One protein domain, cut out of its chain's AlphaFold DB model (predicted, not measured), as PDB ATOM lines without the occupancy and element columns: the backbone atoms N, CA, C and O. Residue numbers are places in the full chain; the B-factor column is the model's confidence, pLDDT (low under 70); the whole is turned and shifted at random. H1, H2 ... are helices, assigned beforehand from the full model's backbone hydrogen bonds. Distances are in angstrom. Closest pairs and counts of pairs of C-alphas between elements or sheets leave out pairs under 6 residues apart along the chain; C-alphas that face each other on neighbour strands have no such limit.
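AT A GLANCE: This is residues 2 to 90 of the 92 residues of an uncharacterized protein of Gracilibacillus dipsosauri (UniProt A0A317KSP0). The longest helix, H1, folds back through a loop into H2 as a long helical hairpin whose legs splay apart, and the small helix H3 lies beyond the far end of H2, lengthening the rod. The printed part has 89 residues, with three named helices in the order H1, H2, H3 and no named strand: all helix. It is extended, with a radius of gyration of the C-alphas of 21.6 A, and spans 75 by 25 by 15 A.

IN THESE COORDINATES: Find C-alpha 2 at (281.567, 228.859, 194.774); from there H1, residues 2 to 36, runs 51.9 A. H2, residues 46 to 73, runs 40.4 A. H3, residues 77 to 88, ends at C-alpha 88 at (263.611, 245.912, 208.411).

HOW THE PARTS SIT: Look at residues 16 to 28: with these alone H1 touches H2, the closest C-alphas being those of Ile 24 and Glu 53, 6.5 A apart. This hairpin runs opposite ways at a shallow tilt of 24 degrees. H3 is apart from both. Each O i to N i+4 pair is within hydrogen-bond range in H2 and H3, and 29 of 31 in H1.

THE WHOLE: The C-alphas farthest apart, of Gly 38 and Gly 90, are 75.8 A apart. The printed part has no cut and no long link. Residues 2 and 75 have pLDDT under 70.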
ATOM      1  N   LYS A   2     280.772 227.984 195.681       58.56
ATOM      2  CA  LYS A   2     281.567 228.859 194.774       58.56
ATOM      3  C   LYS A   2     282.281 228.122 193.627       58.56
ATOM      4  O   LYS A   2     282.172 228.539 192.482       58.56
ATOM      5  N   LEU A   3     282.879 226.968 193.928       77.19
ATOM      6  CA  LEU A   3     283.589 226.145 192.941       77.19
ATOM      7  C   LEU A   3     282.700 225.745 191.747       77.19
ATOM      8  O   LEU A   3     283.111 225.811 190.601       77.19
ATOM      9  N   GLN A   4     281.430 225.406 192.003       76.50
ATOM     10  CA  GLN A   4     280.483 224.990 190.960       76.50
ATOM     11  C   GLN A   4     280.067 226.155 190.046       76.50
ATOM     12  O   GLN A   4     279.834 225.963 188.854       76.50
ATOM     13  N   SER A   5     279.968 227.378 190.584       79.62
ATOM     14  CA  SER A   5     279.686 228.564 189.768       79.62
ATOM     15  C   SER A   5     280.888 229.014 188.943       79.62
ATOM     16  O   SER A   5     280.685 229.468 187.822       79.62
ATOM     17  N   GLU A   6     282.103 228.876 189.474       84.44
ATOM     18  CA  GLU A   6     283.348 229.220 188.775       84.44
ATOM     19  C   GLU A   6     283.591 228.262 187.605       84.44
ATOM     20  O   GLU A   6     283.678 228.719 186.467       84.44
ATOM     21  N   VAL A   7     283.510 226.947 187.845       87.44
ATOM     22  CA  VAL A   7     283.616 225.916 186.795       87.44
ATOM     23  C   VAL A   7     282.573 226.130 185.693       87.44
ATOM     24  O   VAL A   7     282.877 226.056 184.506       87.44
ATOM     25  N   LYS A   8     281.326 226.468 186.047       89.12
ATOM     26  CA  LYS A   8     280.282 226.736 185.043       89.12
ATOM     27  C   LYS A   8     280.573 227.977 184.190       89.12
ATOM     28  O   LYS A   8     280.115 228.033 183.050       89.12
ATOM     29  N   GLN A   9     281.250 228.988 184.734       87.06
ATOM     30  CA  GLN A   9     281.654 230.165 183.959       87.06
ATOM     31  C   GLN A   9     282.851 229.858 183.068       87.06
ATOM     32  O   GLN A   9     282.853 230.264 181.912       87.06
ATOM     33  N   GLU A  10     283.813 229.091 183.569       88.81
ATOM     34  CA  GLU A  10     284.964 228.630 182.796       88.81
ATOM     35  C   GLU A  10     284.522 227.830 181.566       88.81
ATOM     36  O   GLU A  10     284.832 228.228 180.447       88.81
ATOM     37  N   VAL A  11     283.651 226.830 181.743       92.38
ATOM     38  CA  VAL A  11     283.078 226.042 180.633       92.38
ATOM     39  C   VAL A  11     282.379 226.929 179.595       92.38
ATOM     40  O   VAL A  11     282.463 226.692 178.392       92.38
ATOM     41  N   LYS A  12     281.677 227.981 180.034       91.44
ATOM     42  CA  LYS A  12     281.033 228.926 179.109       91.44
ATOM     43  C   LYS A  12     282.047 229.775 178.352       91.44
ATOM     44  O   LYS A  12     281.861 229.998 177.159       91.44
ATOM     45  N   ASN A  13     283.088 230.251 179.026       92.19
ATOM     46  CA  ASN A  13     284.148 231.033 178.400       92.19
ATOM     47  C   ASN A  13     284.911 230.186 177.375       92.19
ATOM     48  O   ASN A  13     285.184 230.663 176.275       92.19
ATOM     49  N   GLU A  14     285.185 228.920 177.696       94.50
ATOM     50  CA  GLU A  14     285.767 227.957 176.761       94.50
ATOM     51  C   GLU A  14     284.866 227.716 175.552       94.50
ATOM     52  O   GLU A  14     285.353 227.731 174.426       94.50
ATOM     53  N   ALA A  15     283.553 227.569 175.753       95.31
ATOM     54  CA  ALA A  15     282.609 227.413 174.650       95.31
ATOM     55  C   ALA A  15     282.588 228.643 173.725       95.31
ATOM     56  O   ALA A  15     282.602 228.494 172.504       95.31
ATOM     57  N   VAL A  16     282.602 229.859 174.287       95.75
ATOM     58  CA  VAL A  16     282.675 231.106 173.504       95.75
ATOM     59  C   VAL A  16     283.991 231.186 172.732       95.75
ATOM     60  O   VAL A  16     283.978 231.457 171.533       95.75
ATOM     61  N   LYS A  17     285.123 230.899 173.385       96.50
ATOM     62  CA  LYS A  17     286.436 230.855 172.730       96.50
ATOM     63  C   LYS A  17     286.465 229.814 171.609       96.50
ATOM     64  O   LYS A  17     286.934 230.110 170.516       96.50
ATOM     65  N   GLY A  18     285.943 228.618 171.869       97.56
ATOM     66  CA  GLY A  18     285.835 227.532 170.897       97.56
ATOM     67  C   GLY A  18     285.034 227.942 169.667       97.56
ATOM     68  O   GLY A  18     285.496 227.732 168.550       97.56
ATOM     69  N   LEU A  19     283.889 228.600 169.864       97.88
ATOM     70  CA  LEU A  19     283.063 229.113 168.772       97.88
ATOM     71  C   LEU A  19     283.808 230.152 167.920       97.88
ATOM     72  O   LEU A  19     283.763 230.075 166.694       97.88
ATOM     73  N   ILE A  20     284.515 231.095 168.556       98.12
ATOM     74  CA  ILE A  20     285.331 232.094 167.846       98.12
ATOM     75  C   ILE A  20     286.410 231.391 167.012       98.12
ATOM     76  O   ILE A  20     286.509 231.641 165.814       98.12
ATOM     77  N   MET A  21     287.161 230.457 167.604       97.88
ATOM     78  CA  MET A  21     288.221 229.725 166.896       97.88
ATOM     79  C   MET A  21     287.680 228.886 165.735       97.88
ATOM     80  O   MET A  21     288.299 228.836 164.678       97.88
ATOM     81  N   GLN A  22     286.521 228.243 165.893       98.25
ATOM     82  CA  GLN A  22     285.880 227.491 164.809       98.25
ATOM     83  C   GLN A  22     285.486 228.406 163.648       98.25
ATOM     84  O   GLN A  22     285.744 228.077 162.492       98.25
ATOM     85  N   PHE A  23     284.901 229.565 163.953       98.00
ATOM     86  CA  PHE A  23     284.527 230.549 162.944       98.00
ATOM     87  C   PHE A  23     285.753 231.072 162.179       98.00
ATOM     88  O   PHE A  23     285.764 231.063 160.949       98.00
ATOM     89  N   ILE A  24     286.818 231.438 162.894       98.19
ATOM     90  CA  ILE A  24     288.088 231.875 162.294       98.19
ATOM     91  C   ILE A  24     288.749 230.753 161.487       98.19
ATOM     92  O   ILE A  24     289.239 230.997 160.386       98.19
ATOM     93  N   GLY A  25     288.706 229.510 161.970       98.00
ATOM     94  CA  GLY A  25     289.223 228.345 161.253       98.00
ATOM     95  C   GLY A  25     288.526 228.122 159.909       98.00
ATOM     96  O   GLY A  25     289.195 227.855 158.913       98.00
ATOM     97  N   VAL A  26     287.202 228.309 159.847       98.31
ATOM     98  CA  VAL A  26     286.448 228.250 158.584       98.31
ATOM     99  C   VAL A  26     286.909 229.342 157.619       98.31
ATOM    100  O   VAL A  26     287.170 229.042 156.456       98.31
ATOM    101  N   LEU A  27     287.053 230.588 158.081       97.50
ATOM    102  CA  LEU A  27     287.528 231.688 157.231       97.50
ATOM    103  C   LEU A  27     288.960 231.451 156.738       97.50
ATOM    104  O   LEU A  27     289.257 231.654 155.564       97.50
ATOM    105  N   THR A  28     289.824 230.947 157.614       97.62
ATOM    106  CA  THR A  28     291.214 230.616 157.281       97.62
ATOM    107  C   THR A  28     291.278 229.534 156.208       97.62
ATOM    108  O   THR A  28     292.026 229.669 155.246       97.62
ATOM    109  N   ALA A  29     290.462 228.481 156.319       97.81
ATOM    110  CA  ALA A  29     290.386 227.421 155.312       97.81
ATOM    111  C   ALA A  29     289.743 227.890 153.994       97.81
ATOM    112  O   ALA A  29     290.061 227.368 152.924       97.81
ATOM    113  N   LEU A  30     288.850 228.881 154.057       97.44
ATOM    114  CA  LEU A  30     288.192 229.446 152.883       97.44
ATOM    115  C   LEU A  30     289.171 230.221 151.990       97.44
ATOM    116  O   LEU A  30     289.007 230.232 150.774       97.44
ATOM    117  N   LEU A  31     290.204 230.831 152.571       95.69
ATOM    118  CA  LEU A  31     291.187 231.637 151.848       95.69
ATOM    119  C   LEU A  31     291.913 230.848 150.733       95.69
ATOM    120  O   LEU A  31     291.796 231.240 149.569       95.69
ATOM    121  N   PRO A  32     292.568 229.696 151.000       95.69
ATOM    122  CA  PRO A  32     293.154 228.880 149.938       95.69
ATOM    123  C   PRO A  32     292.097 228.238 149.028       95.69
ATOM    124  O   PRO A  32     292.352 228.058 147.839       95.69
ATOM    125  N   PHE A  33     290.903 227.920 149.544       97.31
ATOM    126  CA  PHE A  33     289.813 227.373 148.731       97.31
ATOM    127  C   PHE A  33     289.388 228.344 147.620       97.31
ATOM    128  O   PHE A  33     289.280 227.948 146.460       97.31
ATOM    129  N   LEU A  34     289.201 229.623 147.953       96.56
ATOM    130  CA  LEU A  34     288.889 230.666 146.974       96.56
ATOM    131  C   LEU A  34     290.042 230.874 145.986       96.56
ATOM    132  O   LEU A  34     289.792 230.993 144.785       96.56
ATOM    133  N   GLY A  35     291.289 230.813 146.466       95.31
ATOM    134  CA  GLY A  35     292.477 230.870 145.614       95.31
ATOM    135  C   GLY A  35     292.497 229.774 144.541       95.31
ATOM    136  O   GLY A  35     292.748 230.065 143.372       95.31
ATOM    137  N   VAL A  36     292.142 228.533 144.896       97.38
ATOM    138  CA  VAL A  36     292.023 227.414 143.936       97.38
ATOM    139  C   VAL A  36     290.919 227.654 142.901       97.38
ATOM    140  O   VAL A  36     291.061 227.256 141.747       97.38
ATOM    141  N   LEU A  37     289.838 228.338 143.280       97.56
ATOM    142  CA  LEU A  37     288.760 228.728 142.363       97.56
ATOM    143  C   LEU A  37     289.101 229.957 141.501       97.56
ATOM    144  O   LEU A  37     288.273 230.382 140.695       97.56
ATOM    145  N   GLY A  38     290.289 230.547 141.666       96.44
ATOM    146  CA  GLY A  38     290.698 231.776 140.982       96.44
ATOM    147  C   GLY A  38     290.021 233.041 141.521       96.44
ATOM    148  O   GLY A  38     290.140 234.107 140.913       96.44
ATOM    149  N   ILE A  39     289.320 232.948 142.653       96.94
ATOM    150  CA  ILE A  39     288.666 234.080 143.308       96.94
ATOM    151  C   ILE A  39     289.676 234.722 144.257       96.94
ATOM    152  O   ILE A  39     290.021 234.153 145.289       96.94
ATOM    153  N   ASN A  40     290.123 235.931 143.922       92.25
ATOM    154  CA  ASN A  40     291.060 236.699 144.736       92.25
ATOM    155  C   ASN A  40     290.367 237.963 145.243       92.25
ATOM    156  O   ASN A  40     290.001 238.838 144.460       92.25
ATOM    157  N   LEU A  41     290.165 238.043 146.556       94.44
ATOM    158  CA  LEU A  41     289.552 239.187 147.222       94.44
ATOM    159  C   LEU A  41     290.642 239.934 147.993       94.44
ATOM    160  O   LEU A  41     291.184 239.397 148.952       94.44
ATOM    161  N   GLU A  42     290.942 241.172 147.605       94.94
ATOM    162  CA  GLU A  42     292.027 241.969 148.209       94.94
ATOM    163  C   GLU A  42     291.866 242.143 149.729       94.94
ATOM    164  O   GLU A  42     292.833 242.078 150.484       94.94
ATOM    165  N   TRP A  43     290.624 242.302 150.189       94.81
ATOM    166  CA  TRP A  43     290.295 242.494 151.600       94.81
ATOM    167  C   TRP A  43     290.222 241.189 152.405       94.81
ATOM    168  O   TRP A  43     290.225 241.252 153.629       94.81
ATOM    169  N   PHE A  44     290.130 240.016 151.764       96.38
ATOM    170  CA  PHE A  44     290.014 238.728 152.458       96.38
ATOM    171  C   PHE A  44     291.373 238.031 152.497       96.38
ATOM    172  O   PHE A  44     291.695 237.183 151.666       96.38
ATOM    173  N   ASN A  45     292.181 238.437 153.470       96.00
ATOM    174  CA  ASN A  45     293.553 237.988 153.666       96.00
ATOM    175  C   ASN A  45     293.806 237.612 155.141       96.00
ATOM    176  O   ASN A  45     292.914 237.725 155.985       96.00
ATOM    177  N   GLU A  46     295.017 237.144 155.449       96.19
ATOM    178  CA  GLU A  46     295.396 236.727 156.807       96.19
ATOM    179  C   GLU A  46     295.254 237.865 157.830       96.19
ATOM    180  O   GLU A  46     294.715 237.639 158.916       96.19
ATOM    181  N   ASP A  47     295.636 239.094 157.464       97.62
ATOM    182  CA  ASP A  47     295.527 240.267 158.340       97.62
ATOM    183  C   ASP A  47     294.068 240.582 158.679       97.62
ATOM    184  O   ASP A  47     293.732 240.869 159.831       97.62
ATOM    185  N   PHE A  48     293.173 240.494 157.691       97.38
ATOM    186  CA  PHE A  48     291.741 240.676 157.905       97.38
ATOM    187  C   PHE A  48     291.174 239.617 158.852       97.38
ATOM    188  O   PHE A  48     290.434 239.952 159.780       97.38
ATOM    189  N   ILE A  49     291.526 238.346 158.644       97.81
ATOM    190  CA  ILE A  49     291.040 237.239 159.475       97.81
ATOM    191  C   ILE A  49     291.549 237.387 160.915       97.81
ATOM    192  O   ILE A  49     290.752 237.298 161.853       97.81
ATOM    193  N   GLY A  50     292.838 237.686 161.100       97.94
ATOM    194  CA  GLY A  50     293.422 237.935 162.421       97.94
ATOM    195  C   GLY A  50     292.825 239.171 163.104       97.94
ATOM    196  O   GLY A  50     292.495 239.139 164.291       97.94
ATOM    197  N   GLY A  51     292.589 240.251 162.356       98.12
ATOM    198  CA  GLY A  51     291.890 241.431 162.866       98.12
ATOM    199  C   GLY A  51     290.466 241.110 163.328       98.12
ATOM    200  O   GLY A  51     290.039 241.556 164.397       98.12
ATOM    201  N   LEU A  52     289.743 240.285 162.569       97.38
ATOM    202  CA  LEU A  52     288.397 239.847 162.928       97.38
ATOM    203  C   LEU A  52     288.395 238.962 164.183       97.38
ATOM    204  O   LEU A  52     287.519 239.128 165.033       97.38
ATOM    205  N   GLU A  53     289.382 238.078 164.343       97.94
ATOM    206  CA  GLU A  53     289.570 237.283 165.565       97.94
ATOM    207  C   GLU A  53     289.680 238.184 166.802       97.94
ATOM    208  O   GLU A  53     288.937 238.012 167.776       97.94
ATOM    209  N   VAL A  54     290.549 239.197 166.740       98.25
ATOM    210  CA  VAL A  54     290.743 240.164 167.830       98.25
ATOM    211  C   VAL A  54     289.443 240.899 168.154       98.25
ATOM    212  O   VAL A  54     289.075 241.017 169.327       98.25
ATOM    213  N   VAL A  55     288.715 241.359 167.133       98.19
ATOM    214  CA  VAL A  55     287.427 242.045 167.316       98.19
ATOM    215  C   VAL A  55     286.409 241.137 168.004       98.19
ATOM    216  O   VAL A  55     285.744 241.578 168.943       98.19
ATOM    217  N   LEU A  56     286.293 239.871 167.598       97.88
ATOM    218  CA  LEU A  56     285.348 238.927 168.202       97.88
ATOM    219  C   LEU A  56     285.650 238.688 169.687       97.88
ATOM    220  O   LEU A  56     284.735 238.729 170.515       97.88
ATOM    221  N   PHE A  57     286.924 238.502 170.045       97.75
ATOM    222  CA  PHE A  57     287.320 238.373 171.448       97.75
ATOM    223  C   PHE A  57     287.059 239.651 172.248       97.75
ATOM    224  O   PHE A  57     286.546 239.578 173.369       97.75
ATOM    225  N   ALA A  58     287.350 240.821 171.676       98.12
ATOM    226  CA  ALA A  58     287.083 242.103 172.320       98.12
ATOM    227  C   ALA A  58     285.579 242.314 172.570       98.12
ATOM    228  O   ALA A  58     285.186 242.720 173.665       98.12
ATOM    229  N   VAL A  59     284.726 241.975 171.600       97.81
ATOM    230  CA  VAL A  59     283.263 242.040 171.737       97.81
ATOM    231  C   VAL A  59     282.763 241.078 172.814       97.81
ATOM    232  O   VAL A  59     281.944 241.472 173.647       97.81
ATOM    233  N   ALA A  60     283.272 239.844 172.852       96.44
ATOM    234  CA  ALA A  60     282.912 238.882 173.891       96.44
ATOM    235  C   ALA A  60     283.281 239.404 175.292       96.44
ATOM    236  O   ALA A  60     282.445 239.397 176.201       96.44
ATOM    237  N   ALA A  61     284.499 239.926 175.454       95.81
ATOM    238  CA  ALA A  61     284.955 240.519 176.708       95.81
ATOM    239  C   ALA A  61     284.108 241.738 177.111       95.81
ATOM    240  O   ALA A  61     283.722 241.873 178.277       95.81
ATOM    241  N   LEU A  62     283.771 242.608 176.157       96.81
ATOM    242  CA  LEU A  62     282.914 243.765 176.397       96.81
ATOM    243  C   LEU A  62     281.517 243.336 176.861       96.81
ATOM    244  O   LEU A  62     281.025 243.847 177.866       96.81
ATOM    245  N   ALA A  63     280.901 242.363 176.188       95.19
ATOM    246  CA  ALA A  63     279.575 241.859 176.539       95.19
ATOM    247  C   ALA A  63     279.535 241.271 177.960       95.19
ATOM    248  O   ALA A  63     278.610 241.561 178.723       95.19
ATOM    249  N   ILE A  64     280.560 240.499 178.345       93.25
ATOM    250  CA  ILE A  64     280.695 239.950 179.704       93.25
ATOM    251  C   ILE A  64     280.768 241.079 180.742       93.25
ATOM    252  O   ILE A  64     280.076 241.031 181.766       93.25
ATOM    253  N   ASN A  65     281.570 242.112 180.476       93.69
ATOM    254  CA  ASN A  65     281.727 243.247 181.385       93.69
ATOM    255  C   ASN A  65     280.443 244.075 181.505       93.69
ATOM    256  O   ASN A  65     279.995 244.339 182.621       93.69
ATOM    257  N   VAL A  66     279.797 244.414 180.387       94.25
ATOM    258  CA  VAL A  66     278.513 245.135 180.381       94.25
ATOM    259  C   VAL A  66     277.450 244.355 181.153       94.25
ATOM    260  O   VAL A  66     276.760 244.923 182.000       94.25
ATOM    261  N   TYR A  67     277.349 243.043 180.929       90.06
ATOM    262  CA  TYR A  67     276.412 242.190 181.659       90.06
ATOM    263  C   TYR A  67     276.687 242.168 183.170       90.06
ATOM    264  O   TYR A  67     275.757 242.209 183.983       90.06
ATOM    265  N   THR A  68     277.964 242.127 183.549       88.38
ATOM    266  CA  THR A  68     278.402 242.147 184.949       88.38
ATOM    267  C   THR A  68     278.050 243.474 185.616       88.38
ATOM    268  O   THR A  68     277.454 243.478 186.696       88.38
ATOM    269  N   ILE A  69     278.336 244.598 184.953       88.38
ATOM    270  CA  ILE A  69     277.962 245.937 185.424       88.38
ATOM    271  C   ILE A  69     276.448 246.033 185.589       88.38
ATOM    272  O   ILE A  69     275.984 246.428 186.656       88.38
ATOM    273  N   TYR A  70     275.677 245.615 184.583       86.69
ATOM    274  CA  TYR A  70     274.216 245.638 184.641       86.69
ATOM    275  C   TYR A  70     273.686 244.869 185.859       86.69
ATOM    276  O   TYR A  70     272.873 245.398 186.614       86.69
ATOM    277  N   LYS A  71     274.188 243.656 186.115       82.69
ATOM    278  CA  LYS A  71     273.768 242.859 187.277       82.69
ATOM    279  C   LYS A  71     274.181 243.440 188.629       82.69
ATOM    280  O   LYS A  71     273.449 243.259 189.601       82.69
ATOM    281  N   ASN A  72     275.345 244.079 188.703       83.25
ATOM    282  CA  ASN A  72     275.844 244.662 189.947       83.25
ATOM    283  C   ASN A  72     275.146 245.988 190.262       83.25
ATOM    284  O   ASN A  72     274.787 246.241 191.410       83.25
ATOM    285  N   HIS A  73     274.935 246.818 189.240       80.44
ATOM    286  CA  HIS A  73     274.294 248.118 189.379       80.44
ATOM    287  C   HIS A  73     272.792 247.969 189.630       80.44
ATOM    288  O   HIS A  73     272.256 248.486 190.611       80.44
ATOM    289  N   TYR A  74     272.113 247.164 188.814       72.38
ATOM    290  CA  TYR A  74     270.722 246.804 189.037       72.38
ATOM    291  C   TYR A  74     270.686 245.540 189.883       72.38
ATOM    292  O   TYR A  74     270.487 244.434 189.375       72.38
ATOM    293  N   SER A  75     270.901 245.722 191.195       68.56
ATOM    294  CA  SER A  75     270.728 244.674 192.208       68.56
ATOM    295  C   SER A  75     269.488 243.861 191.850       68.56
ATOM    296  O   SER A  75     268.390 244.416 191.797       68.56
ATOM    297  N   GLY A  76     269.647 242.571 191.538       73.62
ATOM    298  CA  GLY A  76     268.507 241.746 191.140       73.62
ATOM    299  C   GLY A  76     267.396 241.820 192.192       73.62
ATOM    300  O   GLY A  76     267.687 242.014 193.372       73.62
ATOM    301  N   LYS A  77     266.127 241.642 191.800       76.94
ATOM    302  CA  LYS A  77     264.968 241.742 192.718       76.94
ATOM    303  C   LYS A  77     265.186 240.998 194.044       76.94
ATOM    304  O   LYS A  77     264.845 241.514 195.098       76.94
ATOM    305  N   LYS A  78     265.847 239.837 193.995       80.50
ATOM    306  CA  LYS A  78     266.233 239.052 195.174       80.50
ATOM    307  C   LYS A  78     267.214 239.780 196.105       80.50
ATOM    308  O   LYS A  78     267.024 239.760 197.311       80.50
ATOM    309  N   ALA A  79     268.240 240.434 195.561       81.25
ATOM    310  CA  ALA A  79     269.197 241.220 196.340       81.25
ATOM    311  C   ALA A  79     268.546 242.478 196.936       81.25
ATOM    312  O   ALA A  79     268.836 242.839 198.074       81.25
ATOM    313  N   GLN A  80     267.620 243.114 196.207       82.12
ATOM    314  CA  GLN A  80     266.825 244.227 196.738       82.12
ATOM    315  C   GLN A  80     265.915 243.771 197.884       82.12
ATOM    316  O   GLN A  80     265.902 244.409 198.931       82.12
ATOM    317  N   GLN A  81     265.218 242.642 197.718       84.94
ATOM    318  CA  GLN A  81     264.384 242.033 198.760       84.94
ATOM    319  C   GLN A  81     265.206 241.661 199.999       84.94
ATOM    320  O   GLN A  81     264.817 242.013 201.105       84.94
ATOM    321  N   GLN A  82     266.377 241.042 199.821       86.56
ATOM    322  CA  GLN A  82     267.285 240.731 200.929       86.56
ATOM    323  C   GLN A  82     267.771 241.994 201.648       86.56
ATOM    324  O   GLN A  82     267.765 242.030 202.872       86.56
ATOM    325  N   ASN A  83     268.160 243.048 200.924       84.81
ATOM    326  CA  ASN A  83     268.550 244.317 201.551       84.81
ATOM    327  C   ASN A  83     267.376 244.975 202.295       84.81
ATOM    328  O   ASN A  83     267.586 245.527 203.370       84.81
ATOM    329  N   ALA A  84     266.162 244.929 201.740       87.94
ATOM    330  CA  ALA A  84     264.970 245.461 202.397       87.94
ATOM    331  C   ALA A  84     264.653 244.697 203.692       87.94
ATOM    332  O   ALA A  84     264.361 245.314 204.712       87.94
ATOM    333  N   GLU A  85     264.777 243.369 203.669       91.44
ATOM    334  CA  GLU A  85     264.542 242.512 204.831       91.44
ATOM    335  C   GLU A  85     265.646 242.641 205.897       91.44
ATOM    336  O   GLU A  85     265.373 242.605 207.094       91.44
ATOM    337  N   LEU A  86     266.902 242.837 205.486       91.12
ATOM    338  CA  LEU A  86     268.003 243.126 206.410       91.12
ATOM    339  C   LEU A  86     267.812 244.479 207.104       91.12
ATOM    340  O   LEU A  86     268.004 244.564 208.317       91.12
ATOM    341  N   LYS A  87     267.369 245.504 206.361       91.88
ATOM    342  CA  LYS A  87     267.037 246.823 206.918       91.88
ATOM    343  C   LYS A  87     265.846 246.766 207.872       91.88
ATOM    344  O   LYS A  87     265.902 247.365 208.939       91.88
ATOM    345  N   SER A  88     264.785 246.029 207.532       92.56
ATOM    346  CA  SER A  88     263.611 245.912 208.411       92.56
ATOM    347  C   SER A  88     263.919 245.190 209.726       92.56
ATOM    348  O   SER A  88     263.283 245.470 210.738       92.56
ATOM    349  N   LYS A  89     264.920 244.303 209.728       94.69
ATOM    350  CA  LYS A  89     265.416 243.605 210.925       94.69
ATOM    351  C   LYS A  89     266.512 244.375 211.681       94.69
ATOM    352  O   LYS A  89     267.007 243.858 212.677       94.69
ATOM    353  N   GLY A  90     266.915 245.564 211.221       91.31
ATOM    354  CA  GLY A  90     267.989 246.358 211.838       91.31
ATOM    355  C   GLY A  90     269.381 245.721 211.738       91.31
ATOM    356  O   GLY A  90     270.275 246.063 212.506       91.31
TER     357      GLY A  90